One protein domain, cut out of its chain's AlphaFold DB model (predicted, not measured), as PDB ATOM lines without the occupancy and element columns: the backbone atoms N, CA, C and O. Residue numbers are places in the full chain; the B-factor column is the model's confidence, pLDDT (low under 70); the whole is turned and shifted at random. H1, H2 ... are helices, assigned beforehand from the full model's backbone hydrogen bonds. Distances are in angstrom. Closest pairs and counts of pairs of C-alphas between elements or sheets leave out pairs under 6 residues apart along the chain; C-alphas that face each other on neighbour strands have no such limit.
ATOM      1  N   ARG A 248     -28.869 -31.825 -24.794       79.38
ATOM      2  CA  ARG A 248     -29.521 -32.712 -23.812       79.38
ATOM      3  C   ARG A 248     -28.526 -33.596 -23.054       79.38
ATOM      4  O   ARG A 248     -28.907 -34.188 -22.043       79.38
ATOM      5  N   ALA A 249     -27.269 -33.676 -23.500       81.44
ATOM      6  CA  ALA A 249     -26.237 -34.443 -22.812       81.44
ATOM      7  C   ALA A 249     -25.923 -33.844 -21.423       81.44
ATOM      8  O   ALA A 249     -25.995 -32.615 -21.237       81.44
ATOM      9  N   PRO A 250     -25.542 -34.685 -20.439       85.62
ATOM     10  CA  PRO A 250     -25.133 -34.215 -19.121       85.62
ATOM     11  C   PRO A 250     -23.985 -33.206 -19.213       85.62
ATOM     12  O   PRO A 250     -23.179 -33.220 -20.144       85.62
ATOM     13  N   ARG A 251     -23.894 -32.304 -18.229       88.62
ATOM     14  CA  ARG A 251     -22.760 -31.373 -18.153       88.62
ATOM     15  C   ARG A 251     -21.460 -32.165 -18.026       88.62
ATOM     16  O   ARG A 251     -21.435 -33.159 -17.310       88.62
ATOM     17  N   VAL A 252     -20.382 -31.641 -18.612       88.75
ATOM     18  CA  VAL A 252     -19.023 -32.208 -18.523       88.75
ATOM     19  C   VAL A 252     -18.669 -32.606 -17.086       88.75
ATOM     20  O   VAL A 252     -18.317 -33.753 -16.847       88.75
ATOM     21  N   SER A 253     -18.878 -31.714 -16.110       87.75
ATOM     22  CA  SER A 253     -18.610 -32.008 -14.694       87.75
ATOM     23  C   SER A 253     -19.445 -33.159 -14.130       87.75
ATOM     24  O   SER A 253     -18.965 -33.923 -13.308       87.75
ATOM     25  N   THR A 254     -20.694 -33.319 -14.575       90.25
ATOM     26  CA  THR A 254     -21.554 -34.434 -14.153       90.25
ATOM     27  C   THR A 254     -21.056 -35.758 -14.723       90.25
ATOM     28  O   THR A 254     -20.971 -36.734 -13.985       90.25
ATOM     29  N   THR A 255     -20.699 -35.780 -16.007       90.19
ATOM     30  CA  THR A 255     -20.179 -36.974 -16.682       90.19
ATOM     31  C   THR A 255     -18.850 -37.425 -16.083       90.19
ATOM     32  O   THR A 255     -18.719 -38.586 -15.710       90.19
ATOM     33  N   VAL A 256     -17.894 -36.502 -15.933       88.88
ATOM     34  CA  VAL A 256     -16.565 -36.808 -15.385       88.88
ATOM     35  C   VAL A 256     -16.679 -37.336 -13.959       88.88
ATOM     36  O   VAL A 256     -16.111 -38.376 -13.649       88.88
ATOM     37  N   THR A 257     -17.463 -36.684 -13.097       90.12
ATOM     38  CA  THR A 257     -17.620 -37.163 -11.720       90.12
ATOM     39  C   THR A 257     -18.339 -38.503 -11.637       90.12
ATOM     40  O   THR A 257     -17.942 -39.333 -10.826       90.12
ATOM     41  N   ALA A 258     -19.357 -38.751 -12.468       90.69
ATOM     42  CA  ALA A 258     -19.999 -40.063 -12.513       90.69
ATOM     43  C   ALA A 258     -19.010 -41.159 -12.939       90.69
ATOM     44  O   ALA A 258     -18.990 -42.219 -12.324       90.69
ATOM     45  N   ALA A 259     -18.171 -40.890 -13.943       88.75
ATOM     46  CA  ALA A 259     -17.163 -41.834 -14.415       88.75
ATOM     47  C   ALA A 259     -16.082 -42.109 -13.356       88.75
ATOM     48  O   ALA A 259     -15.769 -43.266 -13.099       88.75
ATOM     49  N   LEU A 260     -15.571 -41.068 -12.688       89.19
ATOM     50  CA  LEU A 260     -14.590 -41.218 -11.605       89.19
ATOM     51  C   LEU A 260     -15.168 -41.970 -10.401       89.19
ATOM     52  O   LEU A 260     -14.502 -42.833  -9.841       89.19
ATOM     53  N   ALA A 261     -16.414 -41.684 -10.019       89.62
ATOM     54  CA  ALA A 261     -17.081 -42.397  -8.934       89.62
ATOM     55  C   ALA A 261     -17.398 -43.858  -9.304       89.62
ATOM     56  O   ALA A 261     -17.282 -44.742  -8.460       89.62
ATOM     57  N   ALA A 262     -17.752 -44.129 -10.564       91.25
ATOM     58  CA  ALA A 262     -17.923 -45.491 -11.059       91.25
ATOM     59  C   ALA A 262     -16.595 -46.264 -11.029       91.25
ATOM     60  O   ALA A 262     -16.573 -47.375 -10.506       91.25
ATOM     61  N   TYR A 263     -15.495 -45.651 -11.488       90.62
ATOM     62  CA  TYR A 263     -14.143 -46.209 -11.367       90.62
ATOM     63  C   TYR A 263     -13.787 -46.506  -9.906       90.62
ATOM     64  O   TYR A 263     -13.410 -47.629  -9.584       90.62
ATOM     65  N   ALA A 264     -13.994 -45.540  -9.004       90.25
ATOM     66  CA  ALA A 264     -13.747 -45.730  -7.578       90.25
ATOM     67  C   ALA A 264     -14.552 -46.907  -7.012       90.25
ATOM     68  O   ALA A 264     -14.017 -47.648  -6.201       90.25
ATOM     69  N   SER A 265     -15.789 -47.124  -7.477       93.25
ATOM     70  CA  SER A 265     -16.648 -48.224  -7.017       93.25
ATOM     71  C   SER A 265     -16.227 -49.619  -7.475       93.25
ATOM     72  O   SER A 265     -16.572 -50.595  -6.811       93.25
ATOM     73  N   VAL A 266     -15.501 -49.723  -8.588       92.94
ATOM     74  CA  VAL A 266     -14.964 -50.994  -9.108       92.94
ATOM     75  C   VAL A 266     -13.477 -51.150  -8.810       92.94
ATOM     76  O   VAL A 266     -12.850 -52.092  -9.284       92.94
ATOM     77  N   PHE A 267     -12.908 -50.229  -8.027       89.69
ATOM     78  CA  PHE A 267     -11.526 -50.327  -7.595       89.69
ATOM     79  C   PHE A 267     -11.303 -51.658  -6.847       89.69
ATOM     80  O   PHE A 267     -12.192 -52.062  -6.077       89.69
ATOM     81  N   PRO A 268     -10.165 -52.345  -7.075       85.25
ATOM     82  CA  PRO A 268      -9.931 -53.684  -6.557       85.25
ATOM     83  C   PRO A 268     -10.060 -53.725  -5.042       85.25
ATOM     84  O   PRO A 268      -9.515 -52.878  -4.334       85.25
ATOM     85  N   GLY A 269     -10.818 -54.711  -4.576       85.81
ATOM     86  CA  GLY A 269     -10.846 -55.126  -3.181       85.81
ATOM     87  C   GLY A 269      -9.980 -56.362  -2.962       85.81
ATOM     88  O   GLY A 269      -9.415 -56.912  -3.908       85.81
ATOM     89  N   LEU A 270      -9.923 -56.828  -1.721       84.69
ATOM     90  CA  LEU A 270      -9.282 -58.092  -1.340       84.69
ATOM     91  C   LEU A 270     -10.136 -59.313  -1.689       84.69
ATOM     92  O   LEU A 270      -9.618 -60.425  -1.788       84.69
ATOM     93  N   LEU A 271     -11.441 -59.098  -1.873       86.94
ATOM     94  CA  LEU A 271     -12.423 -60.142  -2.121       86.94
ATOM     95  C   LEU A 271     -13.303 -59.821  -3.334       86.94
ATOM     96  O   LEU A 271     -13.639 -58.654  -3.571       86.94
ATOM     97  N   PRO A 272     -13.758 -60.856  -4.063       89.12
ATOM     98  CA  PRO A 272     -14.723 -60.677  -5.127       89.12
ATOM     99  C   PRO A 272     -16.082 -60.334  -4.513       89.12
ATOM    100  O   PRO A 272     -16.502 -60.912  -3.506       89.12
ATOM    101  N   ARG A 273     -16.809 -59.400  -5.124       84.81
ATOM    102  CA  ARG A 273     -18.088 -58.919  -4.583       84.81
ATOM    103  C   ARG A 273     -19.244 -59.680  -5.199       84.81
ATOM    104  O   ARG A 273     -19.207 -60.075  -6.357       84.81
ATOM    105  N   SER A 274     -20.338 -59.845  -4.465       84.31
ATOM    106  CA  SER A 274     -21.591 -60.243  -5.111       84.31
ATOM    107  C   SER A 274     -22.097 -59.110  -6.011       84.31
ATOM    108  O   SER A 274     -21.827 -57.935  -5.760       84.31
ATOM    109  N   ALA A 275     -22.887 -59.437  -7.034       83.25
ATOM    110  CA  ALA A 275     -23.463 -58.424  -7.919       83.25
ATOM    111  C   ALA A 275     -24.328 -57.387  -7.176       83.25
ATOM    112  O   ALA A 275     -24.345 -56.206  -7.524       83.25
ATOM    113  N   LEU A 276     -25.024 -57.824  -6.119       78.19
ATOM    114  CA  LEU A 276     -25.791 -56.941  -5.243       78.19
ATOM    115  C   LEU A 276     -24.872 -55.954  -4.519       78.19
ATOM    116  O   LEU A 276     -25.119 -54.749  -4.549       78.19
ATOM    117  N   LEU A 277     -23.804 -56.465  -3.901       80.88
ATOM    118  CA  LEU A 277     -22.841 -55.653  -3.164       80.88
ATOM    119  C   LEU A 277     -22.112 -54.674  -4.090       80.88
ATOM    120  O   LEU A 277     -21.966 -53.508  -3.736       80.88
ATOM    121  N   GLN A 278     -21.743 -55.101  -5.301       91.06
ATOM    122  CA  GLN A 278     -21.150 -54.222  -6.309       91.06
ATOM    123  C   GLN A 278     -22.115 -53.101  -6.722       91.06
ATOM    124  O   GLN A 278     -21.720 -51.937  -6.777       91.06
ATOM    125  N   GLY A 279     -23.392 -53.420  -6.962       85.00
ATOM    126  CA  GLY A 279     -24.412 -52.413  -7.263       85.00
ATOM    127  C   GLY A 279     -24.578 -51.389  -6.135       85.00
ATOM    128  O   GLY A 279     -24.639 -50.186  -6.397       85.00
ATOM    129  N   LEU A 280     -24.593 -51.844  -4.878       83.75
ATOM    130  CA  LEU A 280     -24.651 -50.973  -3.699       83.75
ATOM    131  C   LEU A 280     -23.394 -50.106  -3.556       83.75
ATOM    132  O   LEU A 280     -23.518 -48.903  -3.323       83.75
ATOM    133  N   ALA A 281     -22.204 -50.673  -3.764       87.25
ATOM    134  CA  ALA A 281     -20.955 -49.918  -3.766       87.25
ATOM    135  C   ALA A 281     -21.000 -48.796  -4.811       87.25
ATOM    136  O   ALA A 281     -20.779 -47.628  -4.489       87.25
ATOM    137  N   THR A 282     -21.407 -49.102  -6.047       93.00
ATOM    138  CA  THR A 282     -21.571 -48.089  -7.100       93.00
ATOM    139  C   THR A 282     -22.569 -46.997  -6.707       93.00
ATOM    140  O   THR A 282     -22.304 -45.819  -6.948       93.00
ATOM    141  N   VAL A 283     -23.675 -47.333  -6.040       87.25
ATOM    142  CA  VAL A 283     -24.626 -46.338  -5.514       87.25
ATOM    143  C   VAL A 283     -23.974 -45.413  -4.476       87.25
ATOM    144  O   VAL A 283     -24.141 -44.191  -4.570       87.25
ATOM    145  N   VAL A 284     -23.218 -45.973  -3.525       86.44
ATOM    146  CA  VAL A 284     -22.543 -45.232  -2.442       86.44
ATOM    147  C   VAL A 284     -21.468 -44.289  -2.975       86.44
ATOM    148  O   VAL A 284     -21.349 -43.175  -2.476       86.44
ATOM    149  N   PHE A 285     -20.730 -44.665  -4.020       87.38
ATOM    150  CA  PHE A 285     -19.758 -43.758  -4.636       87.38
ATOM    151  C   PHE A 285     -20.428 -42.715  -5.547       87.38
ATOM    152  O   PHE A 285     -20.108 -41.525  -5.485       87.38
ATOM    153  N   VAL A 286     -21.374 -43.125  -6.398       90.31
ATOM    154  CA  VAL A 286     -21.901 -42.267  -7.475       90.31
ATOM    155  C   VAL A 286     -22.921 -41.246  -6.969       90.31
ATOM    156  O   VAL A 286     -22.848 -40.075  -7.351       90.31
ATOM    157  N   LEU A 287     -23.884 -41.630  -6.120       87.62
ATOM    158  CA  LEU A 287     -24.963 -40.709  -5.730       87.62
ATOM    159  C   LEU A 287     -24.476 -39.507  -4.898       87.62
ATOM    160  O   LEU A 287     -24.871 -38.381  -5.232       87.62
ATOM    161  N   PRO A 288     -23.618 -39.672  -3.871       84.12
ATOM    162  CA  PRO A 288     -23.056 -38.542  -3.135       84.12
ATOM    163  C   PRO A 288     -22.193 -37.648  -4.028       84.12
ATOM    164  O   PRO A 288     -22.353 -36.427  -3.999       84.12
ATOM    165  N   ALA A 289     -21.366 -38.232  -4.901       86.25
ATOM    166  CA  ALA A 289     -20.534 -37.475  -5.835       86.25
ATOM    167  C   ALA A 289     -21.387 -36.612  -6.787       86.25
ATOM    168  O   ALA A 289     -21.131 -35.417  -6.969       86.25
ATOM    169  N   LEU A 290     -22.484 -37.164  -7.319       88.56
ATOM    170  CA  LEU A 290     -23.450 -36.411  -8.125       88.56
ATOM    171  C   LEU A 290     -24.179 -35.323  -7.322       88.56
ATOM    172  O   LEU A 290     -24.471 -34.246  -7.860       88.56
ATOM    173  N   ALA A 291     -24.486 -35.573  -6.048       84.50
ATOM    174  CA  ALA A 291     -25.098 -34.583  -5.168       84.50
ATOM    175  C   ALA A 291     -24.153 -33.399  -4.907       84.50
ATOM    176  O   ALA A 291     -24.592 -32.248  -5.021       84.50
ATOM    177  N   ILE A 292     -22.871 -33.670  -4.644       85.06
ATOM    178  CA  ILE A 292     -21.814 -32.664  -4.460       85.06
ATOM    179  C   ILE A 292     -21.648 -31.841  -5.739       85.06
ATOM    180  O   ILE A 292     -21.805 -30.618  -5.711       85.06
ATOM    181  N   VAL A 293     -21.468 -32.491  -6.893       89.44
ATOM    182  CA  VAL A 293     -21.336 -31.799  -8.189       89.44
ATOM    183  C   VAL A 293     -22.540 -30.928  -8.490       89.44
ATOM    184  O   VAL A 293     -22.404 -29.821  -9.008       89.44
ATOM    185  N   ARG A 294     -23.747 -31.371  -8.137       88.38
ATOM    186  CA  ARG A 294     -24.953 -30.563  -8.327       88.38
ATOM    187  C   ARG A 294     -24.946 -29.269  -7.504       88.38
ATOM    188  O   ARG A 294     -25.600 -28.313  -7.931       88.38
ATOM    189  N   ARG A 295     -24.257 -29.236  -6.359       86.44
ATOM    190  CA  ARG A 295     -24.091 -28.036  -5.523       86.44
ATOM    191  C   ARG A 295     -23.028 -27.099  -6.084       86.44
ATOM    192  O   ARG A 295     -23.286 -25.905  -6.140       86.44
ATOM    193  N   VAL A 296     -21.909 -27.635  -6.573       83.94
ATOM    194  CA  VAL A 296     -20.774 -26.825  -7.061       83.94
ATOM    195  C   VAL A 296     -20.852 -26.467  -8.548       83.94
ATOM    196  O   VAL A 296     -20.208 -25.525  -8.993       83.94
ATOM    197  N   ARG A 297     -21.702 -27.137  -9.341       83.62
ATOM    198  CA  ARG A 297     -21.877 -26.847 -10.781       83.62
ATOM    199  C   ARG A 297     -22.219 -25.393 -11.153       83.62
ATOM    200  O   ARG A 297     -22.030 -25.091 -12.332       83.62
ATOM    201  N   PRO A 298     -22.801 -24.522 -10.296       85.06
ATOM    202  CA  PRO A 298     -22.965 -23.107 -10.633       85.06
ATOM    203  C   PRO A 298     -21.625 -22.372 -10.750       85.06
ATOM    204  O   PRO A 298     -21.553 -21.414 -11.507       85.06
ATOM    205  N   LEU A 299     -20.592 -22.858 -10.058       81.00
ATOM    206  CA  LEU A 299     -19.238 -22.298 -10.038       81.00
ATOM    207  C   LEU A 299     -18.378 -22.787 -11.216       81.00
ATOM    208  O   LEU A 299     -17.302 -22.263 -11.463       81.00
ATOM    209  N   ALA A 300     -18.839 -23.810 -11.945       78.12
ATOM    210  CA  ALA A 300     -18.084 -24.431 -13.027       78.12
ATOM    211  C   ALA A 300     -18.366 -23.771 -14.394       78.12
ATOM    212  O   ALA A 300     -19.526 -23.446 -14.691       78.12
ATOM    213  N   PRO A 301     -17.353 -23.660 -15.276       77.94
ATOM    214  CA  PRO A 301     -17.519 -23.094 -16.609       77.94
ATOM    215  C   PRO A 301     -18.530 -23.881 -17.455       77.94
ATOM    216  O   PRO A 301     -18.617 -25.119 -17.427       77.94
ATOM    217  N   ARG A 302     -19.336 -23.146 -18.228       81.56
ATOM    218  CA  ARG A 302     -20.359 -23.729 -19.101       81.56
ATOM    219  C   ARG A 302     -19.719 -24.195 -20.402       81.56
ATOM    220  O   ARG A 302     -19.116 -23.415 -21.122       81.56
ATOM    221  N   HIS A 303     -19.912 -25.472 -20.710       84.81
ATOM    222  CA  HIS A 303     -19.445 -26.095 -21.942       84.81
ATOM    223  C   HIS A 303     -20.630 -26.339 -22.890       84.81
ATOM    224  O   HIS A 303     -21.703 -26.780 -22.442       84.81
ATOM    225  N   GLY A 304     -20.434 -26.064 -24.185       85.75
ATOM    226  CA  GLY A 304     -21.425 -26.315 -25.241       85.75
ATOM    227  C   GLY A 304     -21.652 -27.809 -25.513       85.75
ATOM    228  O   GLY A 304     -20.842 -28.644 -25.097       85.75
ATOM    229  N   GLY A 305     -22.736 -28.157 -26.218       84.31
ATOM    230  CA  GLY A 305     -23.138 -29.546 -26.482       84.31
ATOM    231  C   GLY A 305     -22.035 -30.431 -27.074       84.31
ATOM    232  O   GLY A 305     -21.864 -31.569 -26.637       84.31
ATOM    233  N   ARG A 306     -21.197 -29.891 -27.976       85.00
ATOM    234  CA  ARG A 306     -20.056 -30.627 -28.562       85.00
ATOM    235  C   ARG A 306     -19.115 -31.193 -27.501       85.00
ATOM    236  O   ARG A 306     -18.797 -32.376 -27.525       85.00
ATOM    237  N   ALA A 307     -18.709 -30.362 -26.544       85.12
ATOM    238  CA  ALA A 307     -17.805 -30.772 -25.474       85.12
ATOM    239  C   ALA A 307     -18.450 -31.819 -24.554       85.12
ATOM    240  O   ALA A 307     -17.775 -32.737 -24.104       85.12
ATOM    241  N   ARG A 308     -19.764 -31.729 -24.309       88.81
ATOM    242  CA  ARG A 308     -20.489 -32.714 -23.490       88.81
ATOM    243  C   ARG A 308     -20.538 -34.088 -24.144       88.81
ATOM    244  O   ARG A 308     -20.297 -35.077 -23.462       88.81
ATOM    245  N   VAL A 309     -20.819 -34.145 -25.446       86.38
ATOM    246  CA  VAL A 309     -20.847 -35.403 -26.206       86.38
ATOM    247  C   VAL A 309     -19.454 -36.011 -26.305       86.38
ATOM    248  O   VAL A 309     -19.308 -37.202 -26.054       86.38
ATOM    249  N   VAL A 310     -18.428 -35.202 -26.596       87.88
ATOM    250  CA  VAL A 310     -17.034 -35.675 -26.637       87.88
ATOM    251  C   VAL A 310     -16.616 -36.254 -25.288       87.88
ATOM    252  O   VAL A 310     -16.077 -37.354 -25.243       87.88
ATOM    253  N   VAL A 311     -16.909 -35.562 -24.185       88.25
ATOM    254  CA  VAL A 311     -16.586 -36.058 -22.840       88.25
ATOM    255  C   VAL A 311     -17.393 -37.307 -22.495       88.25
ATOM    256  O   VAL A 311     -16.828 -38.235 -21.936       88.25
ATOM    257  N   ALA A 312     -18.679 -37.378 -22.847       86.50
ATOM    258  CA  ALA A 312     -19.481 -38.585 -22.641       86.50
ATOM    259  C   ALA A 312     -18.915 -39.787 -23.401       86.50
ATOM    260  O   ALA A 312     -18.713 -40.836 -22.797       86.50
ATOM    261  N   ALA A 313     -18.584 -39.615 -24.682       85.88
ATOM    262  CA  ALA A 313     -17.964 -40.660 -25.488       85.88
ATOM    263  C   ALA A 313     -16.602 -41.084 -24.917       85.88
ATOM    264  O   ALA A 313     -16.346 -42.278 -24.784       85.88
ATOM    265  N   ALA A 314     -15.762 -40.125 -24.513       86.75
ATOM    266  CA  ALA A 314     -14.472 -40.407 -23.890       86.75
ATOM    267  C   ALA A 314     -14.629 -41.155 -22.556       86.75
ATOM    268  O   ALA A 314     -13.946 -42.148 -22.327       86.75
ATOM    269  N   SER A 315     -15.562 -40.740 -21.694       86.94
ATOM    270  CA  SER A 315     -15.854 -41.444 -20.441       86.94
ATOM    271  C   SER A 315     -16.348 -42.869 -20.689       86.94
ATOM    272  O   SER A 315     -15.898 -43.782 -20.007       86.94
ATOM    273  N   THR A 316     -17.218 -43.092 -21.678       85.56
ATOM    274  CA  THR A 316     -17.654 -44.445 -22.059       85.56
ATOM    275  C   THR A 316     -16.492 -45.291 -22.584       85.56
ATOM    276  O   THR A 316     -16.366 -46.447 -22.188       85.56
ATOM    277  N   ALA A 317     -15.618 -44.715 -23.416       82.25
ATOM    278  CA  ALA A 317     -14.443 -45.403 -23.953       82.25
ATOM    279  C   ALA A 317     -13.434 -45.808 -22.863       82.25
ATOM    280  O   ALA A 317     -12.779 -46.833 -23.005       82.25
ATOM    281  N   VAL A 318     -13.339 -45.045 -21.767       83.44
ATOM    282  CA  VAL A 318     -12.493 -45.379 -20.605       83.44
ATOM    283  C   VAL A 318     -13.166 -46.395 -19.675       83.44
ATOM    284  O   VAL A 318     -12.509 -47.306 -19.178       83.44
ATOM    285  N   LEU A 319     -14.476 -46.271 -19.437       83.81
ATOM    286  CA  LEU A 319     -15.191 -47.152 -18.507       83.81
ATOM    287  C   LEU A 319     -15.287 -48.602 -19.000       83.81
ATOM    288  O   LEU A 319     -15.305 -49.505 -18.171       83.81
ATOM    289  N   GLY A 320     -15.331 -48.839 -20.313       83.00
ATOM    290  CA  GLY A 320     -15.363 -50.195 -20.876       83.00
ATOM    291  C   GLY A 320     -14.163 -51.055 -20.441       83.00
ATOM    292  O   GLY A 320     -14.370 -52.069 -19.776       83.00
ATOM    293  N   PRO A 321     -12.916 -50.642 -20.743       83.75
ATOM    294  CA  PRO A 321     -11.709 -51.331 -20.285       83.75
ATOM    295  C   PRO A 321     -11.606 -51.450 -18.761       83.75
ATOM    296  O   PRO A 321     -11.194 -52.489 -18.262       83.75
ATOM    297  N   VAL A 322     -12.024 -50.419 -18.016       84.38
ATOM    298  CA  VAL A 322     -12.063 -50.451 -16.544       84.38
ATOM    299  C   VAL A 322     -12.984 -51.559 -16.031       84.38
ATOM    300  O   VAL A 322     -12.607 -52.286 -15.117       84.38
ATOM    301  N   LEU A 323     -14.184 -51.696 -16.603       85.06
ATOM    302  CA  LEU A 323     -15.131 -52.742 -16.214       85.06
ATOM    303  C   LEU A 323     -14.617 -54.131 -16.584       85.06
ATOM    304  O   LEU A 323     -14.747 -55.047 -15.784       85.06
ATOM    305  N   TRP A 324     -14.000 -54.276 -17.759       84.44
ATOM    306  CA  TRP A 324     -13.377 -55.535 -18.166       84.44
ATOM    307  C   TRP A 324     -12.220 -55.936 -17.242       84.44
ATOM    308  O   TRP A 324     -12.134 -57.084 -16.818       84.44
ATOM    309  N   TRP A 325     -11.368 -54.983 -16.863       86.56
ATOM    310  CA  TRP A 325     -10.310 -55.219 -15.884       86.56
ATOM    311  C   TRP A 325     -10.875 -55.596 -14.509       86.56
ATOM    312  O   TRP A 325     -10.412 -56.560 -13.904       86.56
ATOM    313  N   ALA A 326     -11.899 -54.887 -14.027       87.38
ATOM    314  CA  ALA A 326     -12.544 -55.197 -12.753       87.38
ATOM    315  C   ALA A 326     -13.209 -56.587 -12.751       87.38
ATOM    316  O   ALA A 326     -13.168 -57.280 -11.736       87.38
ATOM    317  N   ASP A 327     -13.797 -56.997 -13.878       86.44
ATOM    318  CA  ASP A 327     -14.353 -58.339 -14.091       86.44
ATOM    319  C   ASP A 327     -13.257 -59.406 -13.994       86.44
ATOM    320  O   ASP A 327     -13.342 -60.304 -13.158       86.44
ATOM    321  N   ALA A 328     -12.165 -59.234 -14.745       86.56
ATOM    322  CA  ALA A 328     -11.029 -60.152 -14.732       86.56
ATOM    323  C   ALA A 328     -10.396 -60.295 -13.337       86.56
ATOM    324  O   ALA A 328     -10.016 -61.396 -12.940       86.56
ATOM    325  N   GLN A 329     -10.302 -59.202 -12.573       87.31
ATOM    326  CA  GLN A 329      -9.793 -59.234 -11.197       87.31
ATOM    327  C   GLN A 329     -10.717 -60.022 -10.260       87.31
ATOM    328  O   GLN A 329     -10.244 -60.880  -9.514       87.31
ATOM    329  N   GLN A 330     -12.030 -59.781 -10.311       87.00
ATOM    330  CA  GLN A 330     -12.979 -60.528  -9.480       87.00
ATOM    331  C   GLN A 330     -13.021 -62.014  -9.849       87.00
ATOM    332  O   GLN A 330     -13.112 -62.863  -8.961       87.00
ATOM    333  N   ASP A 331     -12.933 -62.344 -11.134       87.25
ATOM    334  CA  ASP A 331     -12.890 -63.732 -11.581       87.25
ATOM    335  C   ASP A 331     -11.586 -64.420 -11.164       87.25
ATOM    336  O   ASP A 331     -11.633 -65.553 -10.686       87.25
ATOM    337  N   ALA A 332     -10.440 -63.734 -11.228       85.94
ATOM    338  CA  ALA A 332      -9.177 -64.264 -10.713       85.94
ATOM    339  C   ALA A 332      -9.266 -64.592  -9.212       85.94
ATOM    340  O   ALA A 332      -8.837 -65.666  -8.789       85.94
ATOM    341  N   GLN A 333      -9.886 -63.717  -8.413       86.88
ATOM    342  CA  GLN A 333     -10.109 -63.959  -6.983       86.88
ATOM    343  C   GLN A 333     -11.052 -65.143  -6.724       86.88
ATOM    344  O   GLN A 333     -10.818 -65.929  -5.806       86.88
ATOM    345  N   ARG A 334     -12.107 -65.309  -7.534       82.31
ATOM    346  CA  ARG A 334     -13.018 -66.465  -7.433       82.31
ATOM    347  C   ARG A 334     -12.311 -67.762  -7.776       82.31
ATOM    348  O   ARG A 334     -12.428 -68.721  -7.019       82.31
ATOM    349  N   VAL A 335     -11.558 -67.777  -8.872       84.69
ATOM    350  CA  VAL A 335     -10.818 -68.958  -9.326       84.69
ATOM    351  C   VAL A 335      -9.759 -69.355  -8.302       84.69
ATOM    352  O   VAL A 335      -9.660 -70.539  -7.983       84.69
ATOM    353  N   ALA A 336      -9.037 -68.388  -7.723       83.56
ATOM    354  CA  ALA A 336      -8.105 -68.640  -6.622       83.56
ATOM    355  C   ALA A 336      -8.802 -69.294  -5.413       83.56
ATOM    356  O   ALA A 336      -8.253 -70.205  -4.802       83.56
ATOM    357  N   ALA A 337     -10.053 -68.908  -5.147       75.44
ATOM    358  CA  ALA A 337     -10.894 -69.492  -4.105       75.44
ATOM    359  C   ALA A 337     -11.612 -70.797  -4.498       75.44
ATOM    360  O   ALA A 337     -12.450 -71.289  -3.737       75.44
ATOM    361  N   GLY A 338     -11.342 -71.357  -5.684       81.56
ATOM    362  CA  GLY A 338     -12.026 -72.552  -6.190       81.56
ATOM    363  C   GLY A 338     -13.509 -72.332  -6.522       81.56
ATOM    364  O   GLY A 338     -14.294 -73.281  -6.549       81.56
ATOM    365  N   VAL A 339     -13.915 -71.081  -6.751       76.50
ATOM    366  CA  VAL A 339     -15.280 -70.669  -7.098       76.50
ATOM    367  C   VAL A 339     -15.359 -70.338  -8.589       76.50
ATOM    368  O   VAL A 339     -14.439 -69.769  -9.171       76.50
ATOM    369  N   ALA A 340     -16.481 -70.685  -9.224       78.69
ATOM    370  CA  ALA A 340     -16.698 -70.387 -10.635       78.69
ATOM    371  C   ALA A 340     -16.822 -68.865 -10.899       78.69
ATOM    372  O   ALA A 340     -17.421 -68.151 -10.085       78.69
ATOM    373  N   PRO A 341     -16.317 -68.378 -12.046       78.94
ATOM    374  CA  PRO A 341     -16.575 -67.030 -12.556       78.94
ATOM    375  C   PRO A 341     -18.071 -66.701 -12.680       78.94
ATOM    376  O   PRO A 341     -18.876 -67.568 -13.032       78.94
ATOM    377  N   ASP A 342     -18.454 -65.443 -12.439       69.31
ATOM    378  CA  ASP A 342     -19.865 -65.015 -12.530       69.31
ATOM    379  C   ASP A 342     -20.266 -64.533 -13.940       69.31
ATOM    380  O   ASP A 342     -21.450 -64.588 -14.308       69.31
ATOM    381  N   GLY A 343     -19.291 -64.055 -14.722       78.50
ATOM    382  CA  GLY A 343     -19.475 -63.502 -16.061       78.50
ATOM    383  C   GLY A 343     -20.443 -62.310 -16.127       78.50
ATOM    384  O   GLY A 343     -20.807 -61.681 -15.132       78.50
ATOM    385  N   ILE A 344     -20.942 -62.010 -17.332       79.00
ATOM    386  CA  ILE A 344     -21.716 -60.783 -17.613       79.00
ATOM    387  C   ILE A 344     -22.992 -60.612 -16.767       79.00
ATOM    388  O   ILE A 344     -23.458 -59.490 -16.549       79.00
ATOM    389  N   ARG A 345     -23.558 -61.712 -16.251       75.00
ATOM    390  CA  ARG A 345     -24.736 -61.691 -15.371       75.00
ATOM    391  C   ARG A 345     -24.492 -60.836 -14.127       75.00
ATOM    392  O   ARG A 345     -25.420 -60.155 -13.686       75.00
ATOM    393  N   HIS A 346     -23.270 -60.841 -13.594       81.75
ATOM    394  CA  HIS A 346     -22.882 -60.019 -12.451       81.75
ATOM    395  C   HIS A 346     -23.173 -58.536 -12.709       81.75
ATOM    396  O   HIS A 346     -23.919 -57.890 -11.970       81.75
ATOM    397  N   TRP A 347     -22.645 -58.010 -13.810       85.69
ATOM    398  CA  TRP A 347     -22.746 -56.593 -14.148       85.69
ATOM    399  C   TRP A 347     -24.165 -56.168 -14.513       85.69
ATOM    400  O   TRP A 347     -24.577 -55.058 -14.178       85.69
ATOM    401  N   VAL A 348     -24.950 -57.061 -15.124       79.69
ATOM    402  CA  VAL A 348     -26.377 -56.813 -15.385       79.69
ATOM    403  C   VAL A 348     -27.140 -56.624 -14.074       79.69
ATOM    404  O   VAL A 348     -27.891 -55.659 -13.934       79.69
ATOM    405  N   VAL A 349     -26.929 -57.503 -13.091       74.38
ATOM    406  CA  VAL A 349     -27.590 -57.404 -11.779       74.38
ATOM    407  C   VAL A 349     -27.134 -56.148 -11.032       74.38
ATOM    408  O   VAL A 349     -27.978 -55.407 -10.527       74.38
ATOM    409  N   ALA A 350     -25.832 -55.849 -11.022       79.81
ATOM    410  CA  ALA A 350     -25.305 -54.624 -10.418       79.81
ATOM    411  C   ALA A 350     -25.930 -53.364 -11.051       79.81
ATOM    412  O   ALA A 350     -26.371 -52.458 -10.341       79.81
ATOM    413  N   ALA A 351     -26.060 -53.330 -12.382       82.50
ATOM    414  CA  ALA A 351     -26.704 -52.232 -13.098       82.50
ATOM    415  C   ALA A 351     -28.195 -52.088 -12.746       82.50
ATOM    416  O   ALA A 351     -28.682 -50.964 -12.597       82.50
ATOM    417  N   VAL A 352     -28.921 -53.199 -12.564       76.25
ATOM    418  CA  VAL A 352     -30.325 -53.184 -12.113       76.25
ATOM    419  C   VAL A 352     -30.448 -52.594 -10.706       76.25
ATOM    420  O   VAL A 352     -31.332 -51.768 -10.478       76.25
ATOM    421  N   VAL A 353     -29.550 -52.950  -9.784       74.88
ATOM    422  CA  VAL A 353     -29.517 -52.385  -8.421       74.88
ATOM    423  C   VAL A 353     -29.294 -50.872  -8.465       74.88
ATOM    424  O   VAL A 353     -30.039 -50.116  -7.834       74.88
ATOM    425  N   VAL A 354     -28.332 -50.407  -9.269       82.56
ATOM    426  CA  VAL A 354     -28.075 -48.972  -9.466       82.56
ATOM    427  C   VAL A 354     -29.304 -48.270 -10.053       82.56
ATOM    428  O   VAL A 354     -29.722 -47.223  -9.549       82.56
ATOM    429  N   ALA A 355     -29.926 -48.845 -11.087       77.25
ATOM    430  CA  ALA A 355     -31.123 -48.285 -11.710       77.25
ATOM    431  C   ALA A 355     -32.293 -48.182 -10.716       77.25
ATOM    432  O   ALA A 355     -32.946 -47.138 -10.642       77.25
ATOM    433  N   ALA A 356     -32.522 -49.222  -9.910       74.06
ATOM    434  CA  ALA A 356     -33.547 -49.231  -8.872       74.06
ATOM    435  C   ALA A 356     -33.304 -48.133  -7.824       74.06
ATOM    436  O   ALA A 356     -34.221 -47.366  -7.519       74.06
ATOM    437  N   ALA A 357     -32.068 -47.983  -7.339       78.00
ATOM    438  CA  ALA A 357     -31.703 -46.934  -6.385       78.00
ATOM    439  C   ALA A 357     -31.935 -45.521  -6.953       78.00
ATOM    440  O   ALA A 357     -32.465 -44.642  -6.266       78.00
ATOM    441  N   VAL A 358     -31.606 -45.300  -8.232       80.62
ATOM    442  CA  VAL A 358     -31.866 -44.024  -8.916       80.62
ATOM    443  C   VAL A 358     -33.368 -43.743  -9.009       80.62
ATOM    444  O   VAL A 358     -33.789 -42.619  -8.710       80.62
ATOM    445  N   VAL A 359     -34.182 -44.732  -9.394       74.81
ATOM    446  CA  VAL A 359     -35.647 -44.594  -9.496       74.81
ATOM    447  C   VAL A 359     -36.265 -44.291  -8.129       74.81
ATOM    448  O   VAL A 359     -37.030 -43.331  -8.009       74.81
ATOM    449  N   LEU A 360     -35.879 -45.035  -7.091       71.69
ATOM    450  CA  LEU A 360     -36.330 -44.816  -5.713       71.69
ATOM    451  C   LEU A 360     -35.972 -43.407  -5.225       71.69
ATOM    452  O   LEU A 360     -36.840 -42.681  -4.737       71.69
ATOM    453  N   GLY A 361     -34.731 -42.965  -5.445       74.62
ATOM    454  CA  GLY A 361     -34.295 -41.614  -5.083       74.62
ATOM    455  C   GLY A 361     -35.092 -40.509  -5.790       74.62
ATOM    456  O   GLY A 361     -35.401 -39.473  -5.189       74.62
ATOM    457  N   HIS A 362     -35.484 -40.720  -7.052       76.25
ATOM    458  CA  HIS A 362     -36.358 -39.789  -7.775       76.25
ATOM    459  C   HIS A 362     -37.787 -39.790  -7.221       76.25
ATOM    460  O   HIS A 362     -38.353 -38.706  -7.046       76.25
ATOM    461  N   GLY A 363     -38.336 -40.964  -6.897       71.62
ATOM    462  CA  GLY A 363     -39.655 -41.119  -6.280       71.62
ATOM    463  C   GLY A 363     -39.748 -40.405  -4.931       71.62
ATOM    464  O   GLY A 363     -40.588 -39.521  -4.760       71.62
ATOM    465  N   VAL A 364     -38.811 -40.682  -4.016       72.00
ATOM    466  CA  VAL A 364     -38.729 -40.018  -2.699       72.00
ATOM    467  C   VAL A 364     -38.647 -38.502  -2.863       72.00
ATOM    468  O   VAL A 364     -39.381 -37.751  -2.220       72.00
ATOM    469  N   ARG A 365     -37.808 -38.015  -3.783       74.12
ATOM    470  CA  ARG A 365     -37.668 -36.578  -4.029       74.12
ATOM    471  C   ARG A 365     -38.942 -35.935  -4.572       74.12
ATOM    472  O   ARG A 365     -39.219 -34.783  -4.228       74.12
ATOM    473  N   GLN A 366     -39.675 -36.618  -5.448       72.00
ATOM    474  CA  GLN A 366     -40.957 -36.126  -5.948       72.00
ATOM    475  C   GLN A 366     -41.983 -36.052  -4.816       72.00
ATOM    476  O   GLN A 366     -42.590 -34.999  -4.641       72.00
ATOM    477  N   VAL A 367     -42.082 -37.084  -3.976       65.50
ATOM    478  CA  VAL A 367     -42.977 -37.103  -2.804       65.50
ATOM    479  C   VAL A 367     -42.634 -35.984  -1.809       65.50
ATOM    480  O   VAL A 367     -43.512 -35.210  -1.424       65.50
ATOM    481  N   VAL A 368     -41.352 -35.801  -1.468       67.25
ATOM    482  CA  VAL A 368     -40.880 -34.716  -0.580       67.25
ATOM    483  C   VAL A 368     -41.170 -33.328  -1.164       67.25
ATOM    484  O   VAL A 368     -41.506 -32.394  -0.435       67.25
ATOM    485  N   ARG A 369     -41.070 -33.162  -2.489       70.06
ATOM    486  CA  ARG A 369     -41.407 -31.895  -3.164       70.06
ATOM    487  C   ARG A 369     -42.905 -31.606  -3.168       70.06
ATOM    488  O   ARG A 369     -43.261 -30.432  -3.119       70.06
ATOM    489  N   LEU A 370     -43.737 -32.644  -3.227       65.06
ATOM    490  CA  LEU A 370     -45.196 -32.538  -3.228       65.06
ATOM    491  C   LEU A 370     -45.771 -32.291  -1.818       65.06
ATOM    492  O   LEU A 370     -46.847 -31.717  -1.708       65.06
ATOM    493  N   ARG A 371     -45.047 -32.633  -0.737       61.12
ATOM    494  CA  ARG A 371     -45.470 -32.429   0.670       61.12
ATOM    495  C   ARG A 371     -44.603 -31.424   1.449       61.12
ATOM    496  O   ARG A 371     -44.221 -31.655   2.595       61.12
ATOM    497  N   ARG A 372     -44.291 -30.273   0.842       54.91
ATOM    498  CA  ARG A 372     -43.325 -29.285   1.375       54.91
ATOM    499  C   ARG A 372     -43.672 -28.602   2.710       54.91
ATOM    500  O   ARG A 372     -42.794 -27.914   3.224       54.91
ATOM    501  N   ARG A 373     -44.869 -28.765   3.290       53.94
ATOM    502  CA  ARG A 373     -45.273 -28.003   4.493       53.94
ATOM    503  C   ARG A 373     -45.354 -28.790   5.811       53.94
ATOM    504  O   ARG A 373     -45.459 -28.145   6.839       53.94
ATOM    505  N   ALA A 374     -45.225 -30.125   5.822       53.38
ATOM    506  CA  ALA A 374     -45.452 -30.914   7.052       53.38
ATOM    507  C   ALA A 374     -44.329 -31.891   7.471       53.38
ATOM    508  O   ALA A 374     -44.385 -32.435   8.565       53.38
ATOM    509  N   TRP A 375     -43.307 -32.150   6.646       54.22
ATOM    510  CA  TRP A 375     -42.451 -33.345   6.826       54.22
ATOM    511  C   TRP A 375     -40.962 -33.102   7.114       54.22
ATOM    512  O   TRP A 375     -40.192 -34.058   7.185       54.22
ATOM    513  N   ARG A 376     -40.536 -31.852   7.338       53.59
ATOM    514  CA  ARG A 376     -39.157 -31.558   7.779       53.59
ATOM    515  C   ARG A 376     -38.712 -32.365   9.019       53.59
ATOM    516  O   ARG A 376     -37.610 -32.906   8.948       53.59
ATOM    517  N   PRO A 377     -39.527 -32.534  10.083       50.94
ATOM    518  CA  PRO A 377     -39.107 -33.334  11.237       50.94
ATOM    519  C   PRO A 377     -39.085 -34.847  10.950       50.94
ATOM    520  O   PRO A 377     -38.235 -35.559  11.471       50.94
ATOM    521  N   MET A 378     -39.939 -35.349  10.049       50.22
ATOM    522  CA  MET A 378     -40.010 -36.784   9.728       50.22
ATOM    523  C   MET A 378     -38.874 -37.262   8.818       50.22
ATOM    524  O   MET A 378     -38.412 -38.387   8.964       50.22
ATOM    525  N   VAL A 379     -38.378 -36.419   7.905       51.16
ATOM    526  CA  VAL A 379     -37.198 -36.750   7.081       51.16
ATOM    527  C   VAL A 379     -35.913 -36.681   7.906       51.16
ATOM    528  O   VAL A 379     -35.011 -37.474   7.666       51.16
ATOM    529  N   ALA A 380     -35.837 -35.790   8.903       46.56
ATOM    530  CA  ALA A 380     -34.748 -35.795   9.874       46.56
ATOM    531  C   ALA A 380     -34.775 -37.071  10.732       46.56
ATOM    532  O   ALA A 380     -33.730 -37.685  10.890       46.56
TER     533      ALA A 380
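Overview. This is residues 248 to 380 of the 635 residues of the protein "Abhydrolase_9 domain-containing protein" of Pedococcus bigeumensis (UniProt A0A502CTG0). A loose, flat layer of three helices, H1 side by side between H2 and H3, is joined by H4, which meets H2 near their first residues as a V; residues 362 to 367 and 369 to 375 stick out. The 133 printed residues, all helix in class, hold H1 to H5 in order, with a radius of gyration of the C-alphas of 17.7 A and spans of 56 by 41 by 21 A.

Along the chain. H1, residues 252 to 265, begins at C-alpha 252 (-19.023, -32.208, -18.523). H2 is residues 275 to 296, 31.7 A; H3 305 to 336, 46.4 A; H4 344 to 370, 39.4 A; H5 376 to 380, ending at C-alpha 380 (-34.748, -35.795, 9.874).

Arrangement. H1 and H2, a hairpin, touch at a shallow tilt of 32 degrees; closest C-alphas Ser 265 and Thr 282, 4.9 A. H3, with residues 307 to 322 alone, touches H1, the same way at 2 degrees; closest C-alphas Val 252 and Arg 308, 5.2 A. H2 and H4 touch at a steep 44 degrees; closest C-alphas Gly 279 and Ala 350, 4.0 A. H3 and H4 are near each other; H5 touches no helix. Every O i to N i+4 pair is within hydrogen-bond range in H1, H4 and H5, 16 of 18 in H2, 27 of 28 in H3.

Size, cuts and confidence. The printed part has no cut and no long link. pLDDT is under 70 at residues 342, 367 to 368 and 370 to 380.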